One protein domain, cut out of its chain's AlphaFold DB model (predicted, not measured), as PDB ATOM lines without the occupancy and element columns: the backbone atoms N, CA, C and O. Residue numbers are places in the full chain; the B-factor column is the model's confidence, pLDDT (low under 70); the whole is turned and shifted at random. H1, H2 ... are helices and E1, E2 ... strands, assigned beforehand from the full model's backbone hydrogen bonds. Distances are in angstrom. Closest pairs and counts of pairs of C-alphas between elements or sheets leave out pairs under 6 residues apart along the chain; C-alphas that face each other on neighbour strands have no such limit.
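This is residues 43 to 149 of the 258 residues of the protein "Fucolectin-5" of Triplophysa tibetana (UniProt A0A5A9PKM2). Little regular structure is here: a compact, rounded body mostly of loops holds two separate strand pairs, parallel E3 and E4 and antiparallel E1 and E2, with short helix H1 beside E1. The 107 printed residues, of which 22 are in named elements, run E1 H1 E2 E3 H2 E4, class mixed; radius of gyration of the C-alphas 13.8 A, spans 37 by 28 by 25 A.

Find E3, residues 104 to 107, 9.9 A, from C-alpha 104 at (27.561, 20.734, -101.950), and E4, residues 141 to 144, 9.1 A, ending with C-alpha 144 at (21.718, 23.287, -110.031). E1 is 50 to 52, E2 91 to 93, H1 61 to 64, H2 129 to 132.

Look at N 106 and O 142, 2.8 A, between E3 and E4; with H2 these form a strand-helix-strand unit, parallel neighbours joined through a helix, its crossover right-handed. Between E1 and E2, N 51 and O 92 are 2.9 A apart. E2 and E3 are apart. H1 comes closest to E1 at C-alphas 62 and 50, 5.2 A. H1 and H2 are too short for O i to N i+4 pairs; each has its one O i to N i+3 pair within range.

The printed part has no cut. Links H1 to E2 and E3 to H2 are long. Residues 69 to 78, 100 to 103, 108 to 120 and 138 to 149 have pLDDT under 70.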
ATOM      1  N   ASN A  43      26.716  10.557-101.045       74.00
ATOM      2  CA  ASN A  43      25.944  11.739-100.681       74.00
ATOM      3  C   ASN A  43      25.523  11.650 -99.207       74.00
ATOM      4  O   ASN A  43      24.434  11.173 -98.881       74.00
ATOM      5  N   LEU A  44      26.390  12.148 -98.326       79.06
ATOM      6  CA  LEU A  44      26.181  12.191 -96.874       79.06
ATOM      7  C   LEU A  44      24.905  12.952 -96.471       79.06
ATOM      8  O   LEU A  44      24.321  12.694 -95.412       79.06
ATOM      9  N   ALA A  45      24.425  13.848 -97.339       79.12
ATOM     10  CA  ALA A  45      23.208  14.600 -97.095       79.12
ATOM     11  C   ALA A  45      21.967  13.698 -97.038       79.12
ATOM     12  O   ALA A  45      21.039  14.052 -96.339       79.12
ATOM     13  N   LEU A  46      21.930  12.510 -97.654       80.31
ATOM     14  CA  LEU A  46      20.702  11.687 -97.700       80.31
ATOM     15  C   LEU A  46      20.310  11.005 -96.378       80.31
ATOM     16  O   LEU A  46      19.239  10.412 -96.270       80.31
ATOM     17  N   LYS A  47      21.192  11.019 -95.377       78.94
ATOM     18  CA  LYS A  47      20.965  10.354 -94.078       78.94
ATOM     19  C   LYS A  47      20.359  11.332 -93.062       78.94
ATOM     20  O   LYS A  47      20.033  12.435 -93.447       78.94
ATOM     21  N   GLY A  48      20.220  10.980 -91.785       79.88
ATOM     22  CA  GLY A  48      20.016  11.940 -90.679       79.88
ATOM     23  C   GLY A  48      18.833  12.927 -90.774       79.88
ATOM     24  O   GLY A  48      17.835  12.683 -91.452       79.88
ATOM     25  N   THR A  49      18.963  14.046 -90.048       86.06
ATOM     26  CA  THR A  49      17.895  15.041 -89.839       86.06
ATOM     27  C   THR A  49      18.340  16.428 -90.285       86.06
ATOM     28  O   THR A  49      19.409  16.901 -89.897       86.06
ATOM     29  N   ALA A  50      17.498  17.107 -91.061       89.31
ATOM     30  CA  ALA A  50      17.678  18.513 -91.405       89.31
ATOM     31  C   ALA A  50      16.792  19.432 -90.554       89.31
ATOM     32  O   ALA A  50      15.711  19.055 -90.106       89.31
ATOM     33  N   THR A  51      17.242  20.669 -90.364       93.00
ATOM     34  CA  THR A  51      16.530  21.713 -89.614       93.00
ATOM     35  C   THR A  51      16.562  23.030 -90.378       93.00
ATOM     36  O   THR A  51      17.455  23.254 -91.189       93.00
ATOM     37  N   GLN A  52      15.589  23.901 -90.134       94.44
ATOM     38  CA  GLN A  52      15.521  25.229 -90.741       94.44
ATOM     39  C   GLN A  52      14.973  26.245 -89.739       94.44
ATOM     40  O   GLN A  52      14.296  25.858 -88.786       94.44
ATOM     41  N   SER A  53      15.263  27.525 -89.964       94.62
ATOM     42  CA  SER A  53      14.887  28.641 -89.086       94.62
ATOM     43  C   SER A  53      13.385  28.726 -88.818       94.62
ATOM     44  O   SER A  53      12.967  29.000 -87.695       94.62
ATOM     45  N   SER A  54      12.571  28.445 -89.831       94.19
ATOM     46  CA  SER A  54      11.113  28.394 -89.744       94.19
ATOM     47  C   SER A  54      10.548  27.496 -90.843       94.19
ATOM     48  O   SER A  54      11.225  27.225 -91.828       94.19
ATOM     49  N   THR A  55       9.303  27.031 -90.709       91.50
ATOM     50  CA  THR A  55       8.672  26.151 -91.708       91.50
ATOM     51  C   THR A  55       7.426  26.785 -92.295       91.50
ATOM     52  O   THR A  55       6.467  27.069 -91.580       91.50
ATOM     53  N   PHE A  56       7.420  26.972 -93.617       86.38
ATOM     54  CA  PHE A  56       6.224  27.369 -94.343       86.38
ATOM     55  C   PHE A  56       5.336  26.146 -94.583       86.38
ATOM     56  O   PHE A  56       5.618  25.302 -95.432       86.38
ATOM     57  N   THR A  57       4.222  26.060 -93.856       87.94
ATOM     58  CA  THR A  57       3.228  24.978 -93.981       87.94
ATOM     59  C   THR A  57       3.851  23.584 -93.791       87.94
ATOM     60  O   THR A  57       4.370  23.292 -92.718       87.94
ATOM     61  N   THR A  58       3.814  22.720 -94.807       84.88
ATOM     62  CA  THR A  58       4.352  21.352 -94.798       84.88
ATOM     63  C   THR A  58       5.724  21.234 -95.472       84.88
ATOM     64  O   THR A  58       6.243  20.131 -95.606       84.88
ATOM     65  N   TRP A  59       6.353  22.341 -95.870       85.06
ATOM     66  CA  TRP A  59       7.617  22.366 -96.620       85.06
ATOM     67  C   TRP A  59       8.825  22.267 -95.685       85.06
ATOM     68  O   TRP A  59       9.587  23.216 -95.477       85.06
ATOM     69  N   THR A  60       8.945  21.107 -95.044       89.75
ATOM     70  CA  THR A  60       9.941  20.867 -93.996       89.75
ATOM     71  C   THR A  60      11.374  20.866 -94.531       89.75
ATOM     72  O   THR A  60      11.622  20.577 -95.703       89.75
ATOM     73  N   ALA A  61      12.335  21.104 -93.635       87.62
ATOM     74  CA  ALA A  61      13.764  21.017 -93.933       87.62
ATOM     75  C   ALA A  61      14.184  19.660 -94.522       87.62
ATOM     76  O   ALA A  61      15.151  19.606 -95.281       87.62
ATOM     77  N   GLN A  62      13.474  18.581 -94.180       88.00
ATOM     78  CA  GLN A  62      13.826  17.218 -94.572       88.00
ATOM     79  C   GLN A  62      13.693  16.981 -96.081       88.00
ATOM     80  O   GLN A  62      14.459  16.199 -96.635       88.00
ATOM     81  N   HIS A  63      12.799  17.699 -96.764       83.75
ATOM     82  CA  HIS A  63      12.642  17.571 -98.216       83.75
ATOM     83  C   HIS A  63      13.899  17.981 -98.998       83.75
ATOM     84  O   HIS A  63      14.092  17.562-100.127       83.75
ATOM     85  N   ALA A  64      14.808  18.765 -98.407       81.56
ATOM     86  CA  ALA A  64      16.077  19.102 -99.060       81.56
ATOM     87  C   ALA A  64      17.075  17.925 -99.109       81.56
ATOM     88  O   ALA A  64      18.107  18.024 -99.773       81.56
ATOM     89  N   ILE A  65      16.806  16.832 -98.384       83.94
ATOM     90  CA  ILE A  65      17.727  15.702 -98.205       83.94
ATOM     91  C   ILE A  65      17.088  14.323 -98.414       83.94
ATOM     92  O   ILE A  65      17.715  13.305 -98.142       83.94
ATOM     93  N   ASP A  66      15.862  14.256 -98.918       79.25
ATOM     94  CA  ASP A  66      15.155  12.989 -99.160       79.25
ATOM     95  C   ASP A  66      15.556  12.293-100.479       79.25
ATOM     96  O   ASP A  66      15.145  11.164-100.749       79.25
ATOM     97  N   GLY A  67      16.385  12.948-101.300       76.62
ATOM     98  CA  GLY A  67      16.838  12.448-102.598       76.62
ATOM     99  C   GLY A  67      15.867  12.708-103.755       76.62
ATOM    100  O   GLY A  67      16.170  12.337-104.892       76.62
ATOM    101  N   VAL A  68      14.738  13.378-103.511       73.50
ATOM    102  CA  VAL A  68      13.731  13.712-104.521       73.50
ATOM    103  C   VAL A  68      14.066  15.063-105.150       73.50
ATOM    104  O   VAL A  68      13.790  16.123-104.606       73.50
ATOM    105  N   ARG A  69      14.665  15.039-106.345       65.06
ATOM    106  CA  ARG A  69      15.026  16.268-107.088       65.06
ATOM    107  C   ARG A  69      13.935  16.770-108.034       65.06
ATOM    108  O   ARG A  69      14.009  17.897-108.503       65.06
ATOM    109  N   ASN A  70      12.961  15.922-108.360       59.81
ATOM    110  CA  ASN A  70      11.875  16.218-109.292       59.81
ATOM    111  C   ASN A  70      10.584  15.566-108.784       59.81
ATOM    112  O   ASN A  70      10.614  14.422-108.333       59.81
ATOM    113  N   GLY A  71       9.454  16.258-108.918       56.84
ATOM    114  CA  GLY A  71       8.135  15.741-108.557       56.84
ATOM    115  C   GLY A  71       7.074  16.140-109.584       56.84
ATOM    116  O   GLY A  71       7.287  17.091-110.336       56.84
ATOM    117  N   PRO A  72       5.947  15.407-109.654       51.28
ATOM    118  CA  PRO A  72       4.959  15.559-110.723       51.28
ATOM    119  C   PRO A  72       4.231  16.910-110.711       51.28
ATOM    120  O   PRO A  72       3.696  17.298-111.742       51.28
ATOM    121  N   ASN A  73       4.241  17.631-109.587       58.22
ATOM    122  CA  ASN A  73       3.751  18.998-109.463       58.22
ATOM    123  C   ASN A  73       4.113  19.534-108.067       58.22
ATOM    124  O   ASN A  73       3.739  18.925-107.064       58.22
ATOM    125  N   ILE A  74       4.806  20.670-107.977       57.97
ATOM    126  CA  ILE A  74       5.204  21.270-106.692       57.97
ATOM    127  C   ILE A  74       4.009  21.782-105.863       57.97
ATOM    128  O   ILE A  74       4.132  22.019-104.662       57.97
ATOM    129  N   TYR A  75       2.845  21.941-106.501       57.34
ATOM    130  CA  TYR A  75       1.610  22.392-105.858       57.34
ATOM    131  C   TYR A  75       0.829  21.265-105.164       57.34
ATOM    132  O   TYR A  75       0.036  21.561-104.273       57.34
ATOM    133  N   ASP A  76       1.072  19.998-105.521       58.28
ATOM    134  CA  ASP A  76       0.331  18.851-104.973       58.28
ATOM    135  C   ASP A  76       1.090  18.146-103.839       58.28
ATOM    136  O   ASP A  76       0.476  17.615-102.913       58.28
ATOM    137  N   VAL A  77       2.430  18.154-103.881       63.78
ATOM    138  CA  VAL A  77       3.291  17.572-102.840       63.78
ATOM    139  C   VAL A  77       4.526  18.460-102.637       63.78
ATOM    140  O   VAL A  77       5.224  18.745-103.614       63.78
ATOM    141  N   PRO A  78       4.838  18.891-101.397       66.06
ATOM    142  CA  PRO A  78       6.057  19.641-101.123       66.06
ATOM    143  C   PRO A  78       7.277  18.738-101.329       66.06
ATOM    144  O   PRO A  78       7.480  17.782-100.594       66.06
ATOM    145  N   ILE A  79       8.089  19.061-102.333       73.88
ATOM    146  CA  ILE A  79       9.357  18.375-102.647       73.88
ATOM    147  C   ILE A  79      10.582  19.245-102.326       73.88
ATOM    148  O   ILE A  79      11.707  18.902-102.664       73.88
ATOM    149  N   CYS A  80      10.369  20.414-101.716       78.44
ATOM    150  CA  CYS A  80      11.423  21.342-101.315       78.44
ATOM    151  C   CYS A  80      11.259  21.732 -99.842       78.44
ATOM    152  O   CYS A  80      10.165  21.651 -99.271       78.44
ATOM    153  N   SER A  81      12.342  22.220 -99.241       84.62
ATOM    154  CA  SER A  81      12.273  22.986 -98.000       84.62
ATOM    155  C   SER A  81      11.826  24.425 -98.281       84.62
ATOM    156  O   SER A  81      12.075  24.966 -99.360       84.62
ATOM    157  N   HIS A  82      11.129  25.050 -97.331       84.25
ATOM    158  CA  HIS A  82      10.715  26.449 -97.442       84.25
ATOM    159  C   HIS A  82      10.551  27.080 -96.055       84.25
ATOM    160  O   HIS A  82       9.806  26.574 -95.209       84.25
ATOM    161  N   THR A  83      11.208  28.218 -95.838       85.00
ATOM    162  CA  THR A  83      11.082  29.019 -94.613       85.00
ATOM    163  C   THR A  83       9.946  30.031 -94.720       85.00
ATOM    164  O   THR A  83       9.439  30.315 -95.803       85.00
ATOM    165  N   LEU A  84       9.516  30.622 -93.613       87.69
ATOM    166  CA  LEU A  84       8.706  31.837 -93.671       87.69
ATOM    167  C   LEU A  84       9.519  32.990 -94.281       87.69
ATOM    168  O   LEU A  84      10.745  32.931 -94.412       87.69
ATOM    169  N   ARG A  85       8.825  34.066 -94.658       84.44
ATOM    170  CA  ARG A  85       9.484  35.312 -95.049       84.44
ATOM    171  C   ARG A  85      10.041  35.981 -93.795       84.44
ATOM    172  O   ARG A  85       9.295  36.604 -93.046       84.44
ATOM    173  N   GLU A  86      11.343  35.858 -93.595       85.94
ATOM    174  CA  GLU A  86      12.048  36.357 -92.415       85.94
ATOM    175  C   GLU A  86      13.435  36.909 -92.773       85.94
ATOM    176  O   GLU A  86      13.913  36.751 -93.897       85.94
ATOM    177  N   SER A  87      14.068  37.606 -91.829       85.12
ATOM    178  CA  SER A  87      15.446  38.087 -91.975       85.12
ATOM    179  C   SER A  87      16.440  36.976 -91.647       85.12
ATOM    180  O   SER A  87      16.333  36.374 -90.581       85.12
ATOM    181  N   ASN A  88      17.441  36.777 -92.509       81.62
ATOM    182  CA  ASN A  88      18.488  35.757 -92.357       81.62
ATOM    183  C   ASN A  88      17.929  34.329 -92.155       81.62
ATOM    184  O   ASN A  88      18.273  33.677 -91.162       81.62
ATOM    185  N   PRO A  89      17.054  33.839 -93.061       87.69
ATOM    186  CA  PRO A  89      16.582  32.461 -93.000       87.69
ATOM    187  C   PRO A  89      17.765  31.503 -93.167       87.69
ATOM    188  O   PRO A  89      18.688  31.774 -93.937       87.69
ATOM    189  N   TRP A  90      17.734  30.375 -92.463       90.31
ATOM    190  CA  TRP A  90      18.795  29.374 -92.541       90.31
ATOM    191  C   TRP A  90      18.228  27.963 -92.612       90.31
ATOM    192  O   TRP A  90      17.167  27.655 -92.072       90.31
ATOM    193  N   TRP A  91      18.982  27.090 -93.269       91.62
ATOM    194  CA  TRP A  91      18.783  25.649 -93.268       91.62
ATOM    195  C   TRP A  91      20.099  25.002 -92.848       91.62
ATOM    196  O   TRP A  91      21.169  25.439 -93.269       91.62
ATOM    197  N   ARG A  92      20.032  23.974 -92.004       91.50
ATOM    198  CA  ARG A  92      21.206  23.258 -91.512       91.50
ATOM    199  C   ARG A  92      20.976  21.763 -91.531       91.50
ATOM    200  O   ARG A  92      19.950  21.264 -91.057       91.50
ATOM    201  N   ARG A  93      22.028  21.055 -91.932       86.94
ATOM    202  CA  ARG A  93      22.185  19.631 -91.695       86.94
ATOM    203  C   ARG A  93      23.353  19.341 -90.755       86.94
ATOM    204  O   ARG A  93      24.465  19.783 -91.001       86.94
ATOM    205  N   ASP A  94      23.073  18.557 -89.719       84.69
ATOM    206  CA  ASP A  94      24.065  17.921 -88.858       84.69
ATOM    207  C   ASP A  94      24.419  16.519 -89.391       84.69
ATOM    208  O   ASP A  94      23.543  15.665 -89.567       84.69
ATOM    209  N   LEU A  95      25.695  16.290 -89.701       81.19
ATOM    210  CA  LEU A  95      26.184  15.016 -90.231       81.19
ATOM    211  C   LEU A  95      26.512  13.988 -89.140       81.19
ATOM    212  O   LEU A  95      26.736  12.832 -89.482       81.19
ATOM    213  N   GLN A  96      26.461  14.373 -87.859       80.12
ATOM    214  CA  GLN A  96      26.703  13.534 -86.674       80.12
ATOM    215  C   GLN A  96      28.130  12.981 -86.520       80.12
ATOM    216  O   GLN A  96      28.423  12.361 -85.499       80.12
ATOM    217  N   ASP A  97      29.013  13.226 -87.486       78.31
ATOM    218  CA  ASP A  97      30.435  12.891 -87.430       78.31
ATOM    219  C   ASP A  97      31.250  13.889 -88.272       78.31
ATOM    220  O   ASP A  97      30.693  14.739 -88.980       78.31
ATOM    221  N   TYR A  98      32.572  13.795 -88.182       73.44
ATOM    222  CA  TYR A  98      33.512  14.631 -88.912       73.44
ATOM    223  C   TYR A  98      33.712  14.105 -90.332       73.44
ATOM    224  O   TYR A  98      34.074  12.947 -90.543       73.44
ATOM    225  N   TYR A  99      33.515  14.983 -91.312       71.88
ATOM    226  CA  TYR A  99      33.670  14.659 -92.725       71.88
ATOM    227  C   TYR A  99      34.417  15.762 -93.461       71.88
ATOM    228  O   TYR A  99      34.130  16.947 -93.284       71.88
ATOM    229  N   ASP A 100      35.292  15.353 -94.377       69.88
ATOM    230  CA  ASP A 100      35.890  16.249 -95.359       69.88
ATOM    231  C   ASP A 100      34.893  16.489 -96.502       69.88
ATOM    232  O   ASP A 100      34.756  15.702 -97.446       69.88
ATOM    233  N   ILE A 101      34.135  17.582 -96.395       68.50
ATOM    234  CA  ILE A 101      33.111  17.942 -97.381       68.50
ATOM    235  C   ILE A 101      33.765  18.579 -98.604       68.50
ATOM    236  O   ILE A 101      34.273  19.692 -98.547       68.50
ATOM    237  N   SER A 102      33.708  17.881 -99.741       66.62
ATOM    238  CA  SER A 102      34.322  18.352-100.994       66.62
ATOM    239  C   SER A 102      33.365  19.088-101.938       66.62
ATOM    240  O   SER A 102      33.813  19.845-102.798       66.62
ATOM    241  N   THR A 103      32.054  18.861-101.839       64.44
ATOM    242  CA  THR A 103      31.061  19.446-102.754       64.44
ATOM    243  C   THR A 103      29.705  19.527-102.071       64.44
ATOM    244  O   THR A 103      29.282  18.558-101.439       64.44
ATOM    245  N   VAL A 104      28.996  20.644-102.245       73.12
ATOM    246  CA  VAL A 104      27.561  20.734-101.950       73.12
ATOM    247  C   VAL A 104      26.816  21.182-103.193       73.12
ATOM    248  O   VAL A 104      27.197  22.131-103.870       73.12
ATOM    249  N   ILE A 105      25.729  20.479-103.490       73.50
ATOM    250  CA  ILE A 105      24.856  20.779-104.619       73.50
ATOM    251  C   ILE A 105      23.518  21.222-104.043       73.50
ATOM    252  O   ILE A 105      22.841  20.434-103.381       73.50
ATOM    253  N   ILE A 106      23.132  22.465-104.312       73.94
ATOM    254  CA  ILE A 106      21.819  23.005-103.965       73.94
ATOM    255  C   ILE A 106      20.952  22.930-105.215       73.94
ATOM    256  O   ILE A 106      21.343  23.396-106.278       73.94
ATOM    257  N   THR A 107      19.760  22.354-105.109       71.75
ATOM    258  CA  THR A 107      18.782  22.390-106.201       71.75
ATOM    259  C   THR A 107      17.734  23.438-105.866       71.75
ATOM    260  O   THR A 107      16.967  23.271-104.921       71.75
ATOM    261  N   ALA A 108      17.754  24.552-106.598       68.81
ATOM    262  CA  ALA A 108      16.799  25.632-106.395       68.81
ATOM    263  C   ALA A 108      15.451  25.293-107.040       68.81
ATOM    264  O   ALA A 108      15.382  24.591-108.053       68.81
ATOM    265  N   ARG A 109      14.377  25.839-106.464       64.75
ATOM    266  CA  ARG A 109      13.027  25.724-107.013       64.75
ATOM    267  C   ARG A 109      12.978  26.352-108.427       64.75
ATOM    268  O   ARG A 109      13.419  27.491-108.586       64.75
ATOM    269  N   PRO A 110      12.467  25.645-109.452       55.81
ATOM    270  CA  PRO A 110      12.610  26.064-110.849       55.81
ATOM    271  C   PRO A 110      11.518  27.021-111.358       55.81
ATOM    272  O   PRO A 110      11.733  27.704-112.356       55.81
ATOM    273  N   ASP A 111      10.347  27.071-110.718       57.12
ATOM    274  CA  ASP A 111       9.150  27.748-111.236       57.12
ATOM    275  C   ASP A 111       9.006  29.221-110.813       57.12
ATOM    276  O   ASP A 111       8.327  29.976-111.508       57.12
ATOM    277  N   CYS A 112       9.645  29.670-109.726       57.75
ATOM    278  CA  CYS A 112       9.668  31.085-109.328       57.75
ATOM    279  C   CYS A 112      10.740  31.400-108.264       57.75
ATOM    280  O   CYS A 112      11.327  30.502-107.665       57.75
ATOM    281  N   CYS A 113      10.957  32.699-107.997       57.88
ATOM    282  CA  CYS A 113      11.678  33.209-106.816       57.88
ATOM    283  C   CYS A 113      13.185  32.884-106.731       57.88
ATOM    284  O   CYS A 113      13.754  32.879-105.639       57.88
ATOM    285  N   LEU A 114      13.839  32.702-107.885       51.34
ATOM    286  CA  LEU A 114      15.272  32.385-108.018       51.34
ATOM    287  C   LEU A 114      16.205  33.327-107.230       51.34
ATOM    288  O   LEU A 114      17.242  32.894-106.728       51.34
ATOM    289  N   ASP A 115      15.828  34.598-107.076       53.72
ATOM    290  CA  ASP A 115      16.637  35.607-106.378       53.72
ATOM    291  C   ASP A 115      16.880  35.276-104.900       53.72
ATOM    292  O   ASP A 115      17.872  35.724-104.326       53.72
ATOM    293  N   GLN A 116      16.004  34.477-104.284       55.09
ATOM    294  CA  GLN A 116      16.104  34.136-102.866       55.09
ATOM    295  C   GLN A 116      17.247  33.152-102.583       55.09
ATOM    296  O   GLN A 116      17.890  33.254-101.542       55.09
ATOM    297  N   THR A 117      17.548  32.245-103.517       57.25
ATOM    298  CA  THR A 117      18.657  31.282-103.397       57.25
ATOM    299  C   THR A 117      19.976  31.803-103.964       57.25
ATOM    300  O   THR A 117      21.033  31.314-103.582       57.25
ATOM    301  N   ASN A 118      19.947  32.825-104.827       54.59
ATOM    302  CA  ASN A 118      21.146  33.385-105.471       54.59
ATOM    303  C   ASN A 118      22.097  34.121-104.507       54.59
ATOM    304  O   ASN A 118      23.229  34.416-104.876       54.59
ATOM    305  N   ARG A 119      21.644  34.440-103.289       64.50
ATOM    306  CA  ARG A 119      22.457  35.061-102.225       64.50
ATOM    307  C   ARG A 119      22.690  34.133-101.034       64.50
ATOM    308  O   ARG A 119      23.103  34.598 -99.976       64.50
ATOM    309  N   ALA A 120      22.367  32.849-101.171       69.12
ATOM    310  CA  ALA A 120      22.579  31.889-100.100       69.12
ATOM    311  C   ALA A 120      24.082  31.641 -99.908       69.12
ATOM    312  O   ALA A 120      24.794  31.314-100.856       69.12
ATOM    313  N   GLU A 121      24.554  31.775 -98.672       77.81
ATOM    314  CA  GLU A 121      25.916  31.417 -98.285       77.81
ATOM    315  C   GLU A 121      25.946  29.975 -97.779       77.81
ATOM    316  O   GLU A 121      25.090  29.570 -96.989       77.81
ATOM    317  N   ILE A 122      26.955  29.202 -98.189       80.25
ATOM    318  CA  ILE A 122      27.173  27.854 -97.661       80.25
ATOM    319  C   ILE A 122      28.298  27.886 -96.638       80.25
ATOM    320  O   ILE A 122      29.430  28.263 -96.947       80.25
ATOM    321  N   ARG A 123      27.977  27.452 -95.421       81.75
ATOM    322  CA  ARG A 123      28.892  27.433 -94.281       81.75
ATOM    323  C   ARG A 123      29.043  26.012 -93.770       81.75
ATOM    324  O   ARG A 123      28.047  25.335 -93.524       81.75
ATOM    325  N   VAL A 124      30.286  25.568 -93.616       79.62
ATOM    326  CA  VAL A 124      30.622  24.219 -93.150       79.62
ATOM    327  C   VAL A 124      31.612  24.341 -92.009       79.62
ATOM    328  O   VAL A 124      32.617  25.039 -92.113       79.62
ATOM    329  N   GLY A 125      31.316  23.676 -90.901       80.94
ATOM    330  CA  GLY A 125      32.194  23.655 -89.746       80.94
ATOM    331  C   GLY A 125      31.547  22.961 -88.559       80.94
ATOM    332  O   GLY A 125      30.396  22.533 -88.613       80.94
ATOM    333  N   ASN A 126      32.319  22.866 -87.482       80.75
ATOM    334  CA  ASN A 126      31.975  22.059 -86.314       80.75
ATOM    335  C   ASN A 126      31.277  22.867 -85.202       80.75
ATOM    336  O   ASN A 126      30.972  22.314 -84.149       80.75
ATOM    337  N   SER A 127      31.043  24.173 -85.392       84.00
ATOM    338  CA  SER A 127      30.376  25.017 -84.394       84.00
ATOM    339  C   SER A 127      28.862  25.038 -84.591       84.00
ATOM    340  O   SER A 127      28.368  25.203 -85.707       84.00
ATOM    341  N   LEU A 128      28.113  24.939 -83.489       86.25
ATOM    342  CA  LEU A 128      26.665  25.180 -83.447       86.25
ATOM    343  C   LEU A 128      26.309  26.605 -82.994       86.25
ATOM    344  O   LEU A 128      25.128  26.957 -82.941       86.25
ATOM    345  N   GLU A 129      27.305  27.438 -82.678       86.50
ATOM    346  CA  GLU A 129      27.086  28.836 -82.311       86.50
ATOM    347  C   GLU A 129      26.355  29.580 -83.436       86.50
ATOM    348  O   GLU A 129      26.664  29.398 -84.617       86.50
ATOM    349  N   ASN A 130      25.358  30.400 -83.081       85.81
ATOM    350  CA  ASN A 130      24.498  31.095 -84.046       85.81
ATOM    351  C   ASN A 130      23.919  30.136 -85.107       85.81
ATOM    352  O   ASN A 130      23.947  30.400 -86.306       85.81
ATOM    353  N   ASN A 131      23.459  28.961 -84.670       88.25
ATOM    354  CA  ASN A 131      22.974  27.886 -85.535       88.25
ATOM    355  C   ASN A 131      23.986  27.391 -86.581       88.25
ATOM    356  O   ASN A 131      23.581  26.753 -87.548       88.25
ATOM    357  N   GLY A 132      25.282  27.630 -86.377       83.19
ATOM    358  CA  GLY A 132      26.340  27.305 -87.329       83.19
ATOM    359  C   GLY A 132      26.590  28.384 -88.385       83.19
ATOM    360  O   GLY A 132      27.475  28.212 -89.220       83.19
ATOM    361  N   ASN A 133      25.889  29.522 -88.330       82.94
ATOM    362  CA  ASN A 133      26.100  30.648 -89.248       82.94
ATOM    363  C   ASN A 133      27.442  31.366 -89.019       82.94
ATOM    364  O   ASN A 133      27.867  32.153 -89.858       82.94
ATOM    365  N   ASN A 134      28.125  31.081 -87.909       82.50
ATOM    366  CA  ASN A 134      29.480  31.572 -87.652       82.50
ATOM    367  C   ASN A 134      30.566  30.657 -88.248       82.50
ATOM    368  O   ASN A 134      31.741  31.024 -88.222       82.50
ATOM    369  N   ASN A 135      30.212  29.477 -88.776       78.44
ATOM    370  CA  ASN A 135      31.192  28.604 -89.418       78.44
ATOM    371  C   ASN A 135      31.782  29.264 -90.681       78.44
ATOM    372  O   ASN A 135      31.112  30.101 -91.309       78.44
ATOM    373  N   PRO A 136      33.011  28.878 -91.078       72.81
ATOM    374  CA  PRO A 136      33.632  29.361 -92.303       72.81
ATOM    375  C   PRO A 136      32.750  29.134 -93.535       72.81
ATOM    376  O   PRO A 136      32.114  28.089 -93.693       72.81
ATOM    377  N   ILE A 137      32.745  30.119 -94.432       71.38
ATOM    378  CA  ILE A 137      32.256  29.957 -95.806       71.38
ATOM    379  C   ILE A 137      33.333  29.162 -96.539       71.38
ATOM    380  O   ILE A 137      34.492  29.578 -96.497       71.38
ATOM    381  N   GLY A 138      33.022  28.016 -97.154       54.81
ATOM    382  CA  GLY A 138      34.154  27.150 -97.502       54.81
ATOM    383  C   GLY A 138      33.984  25.933 -98.390       54.81
ATOM    384  O   GLY A 138      34.830  25.056 -98.278       54.81
ATOM    385  N   ILE A 139      32.993  25.840 -99.281       47.62
ATOM    386  CA  ILE A 139      32.948  24.705-100.227       47.62
ATOM    387  C   ILE A 139      32.434  25.074-101.621       47.62
ATOM    388  O   ILE A 139      31.667  26.023-101.780       47.62
ATOM    389  N   LEU A 140      32.838  24.282-102.625       41.41
ATOM    390  CA  LEU A 140      32.318  24.344-103.992       41.41
ATOM    391  C   LEU A 140      30.804  24.093-103.963       41.41
ATOM    392  O   LEU A 140      30.353  22.999-103.604       41.41
ATOM    393  N   SER A 141      30.039  25.121-104.317       48.94
ATOM    394  CA  SER A 141      28.584  25.088-104.354       48.94
ATOM    395  C   SER A 141      28.086  25.101-105.794       48.94
ATOM    396  O   SER A 141      28.263  26.101-106.491       48.94
ATOM    397  N   GLU A 142      27.426  24.035-106.242       49.12
ATOM    398  CA  GLU A 142      26.665  24.072-107.494       49.12
ATOM    399  C   GLU A 142      25.195  24.335-107.166       49.12
ATOM    400  O   GLU A 142      24.525  23.487-106.572       49.12
ATOM    401  N   ILE A 143      24.676  25.508-107.541       51.56
ATOM    402  CA  ILE A 143      23.229  25.747-107.539       51.56
ATOM    403  C   ILE A 143      22.680  25.219-108.864       51.56
ATOM    404  O   ILE A 143      22.662  25.916-109.880       51.56
ATOM    405  N   SER A 144      22.267  23.955-108.858       45.75
ATOM    406  CA  SER A 144      21.718  23.287-110.031       45.75
ATOM    407  C   SER A 144      20.256  23.683-110.252       45.75
ATOM    408  O   SER A 144      19.449  23.744-109.320       45.75
ATOM    409  N   ARG A 145      19.919  23.943-111.519       46.44
ATOM    410  CA  ARG A 145      18.558  24.209-112.001       46.44
ATOM    411  C   ARG A 145      18.102  22.995-112.808       46.44
ATOM    412  O   ARG A 145      18.245  22.990-114.028       46.44
ATOM    413  N   GLU A 146      17.598  21.945-112.170       43.78
ATOM    414  CA  GLU A 146      17.070  20.794-112.914       43.78
ATOM    415  C   GLU A 146      15.538  20.821-112.999       43.78
ATOM    416  O   GLU A 146      14.837  20.548-112.035       43.78
ATOM    417  N   CYS A 147      15.039  21.074-114.213       31.77
ATOM    418  CA  CYS A 147      13.816  20.476-114.746       31.77
ATOM    419  C   CYS A 147      14.197  19.749-116.042       31.77
ATOM    420  O   CYS A 147      14.567  20.390-117.028       31.77
ATOM    421  N   LYS A 148      14.097  18.415-116.091       34.16
ATOM    422  CA  LYS A 148      14.134  17.686-117.370       34.16
ATOM    423  C   LYS A 148      12.793  17.852-118.086       34.16
ATOM    424  O   LYS A 148      11.950  16.962-118.043       34.16
ATOM    425  N   GLU A 149      12.611  18.962-118.794       31.03
ATOM    426  CA  GLU A 149      11.634  18.994-119.881       31.03
ATOM    427  C   GLU A 149      12.225  18.305-121.119       31.03
ATOM    428  O   GLU A 149      13.335  18.604-121.565       31.03
TER     429      GLU A 149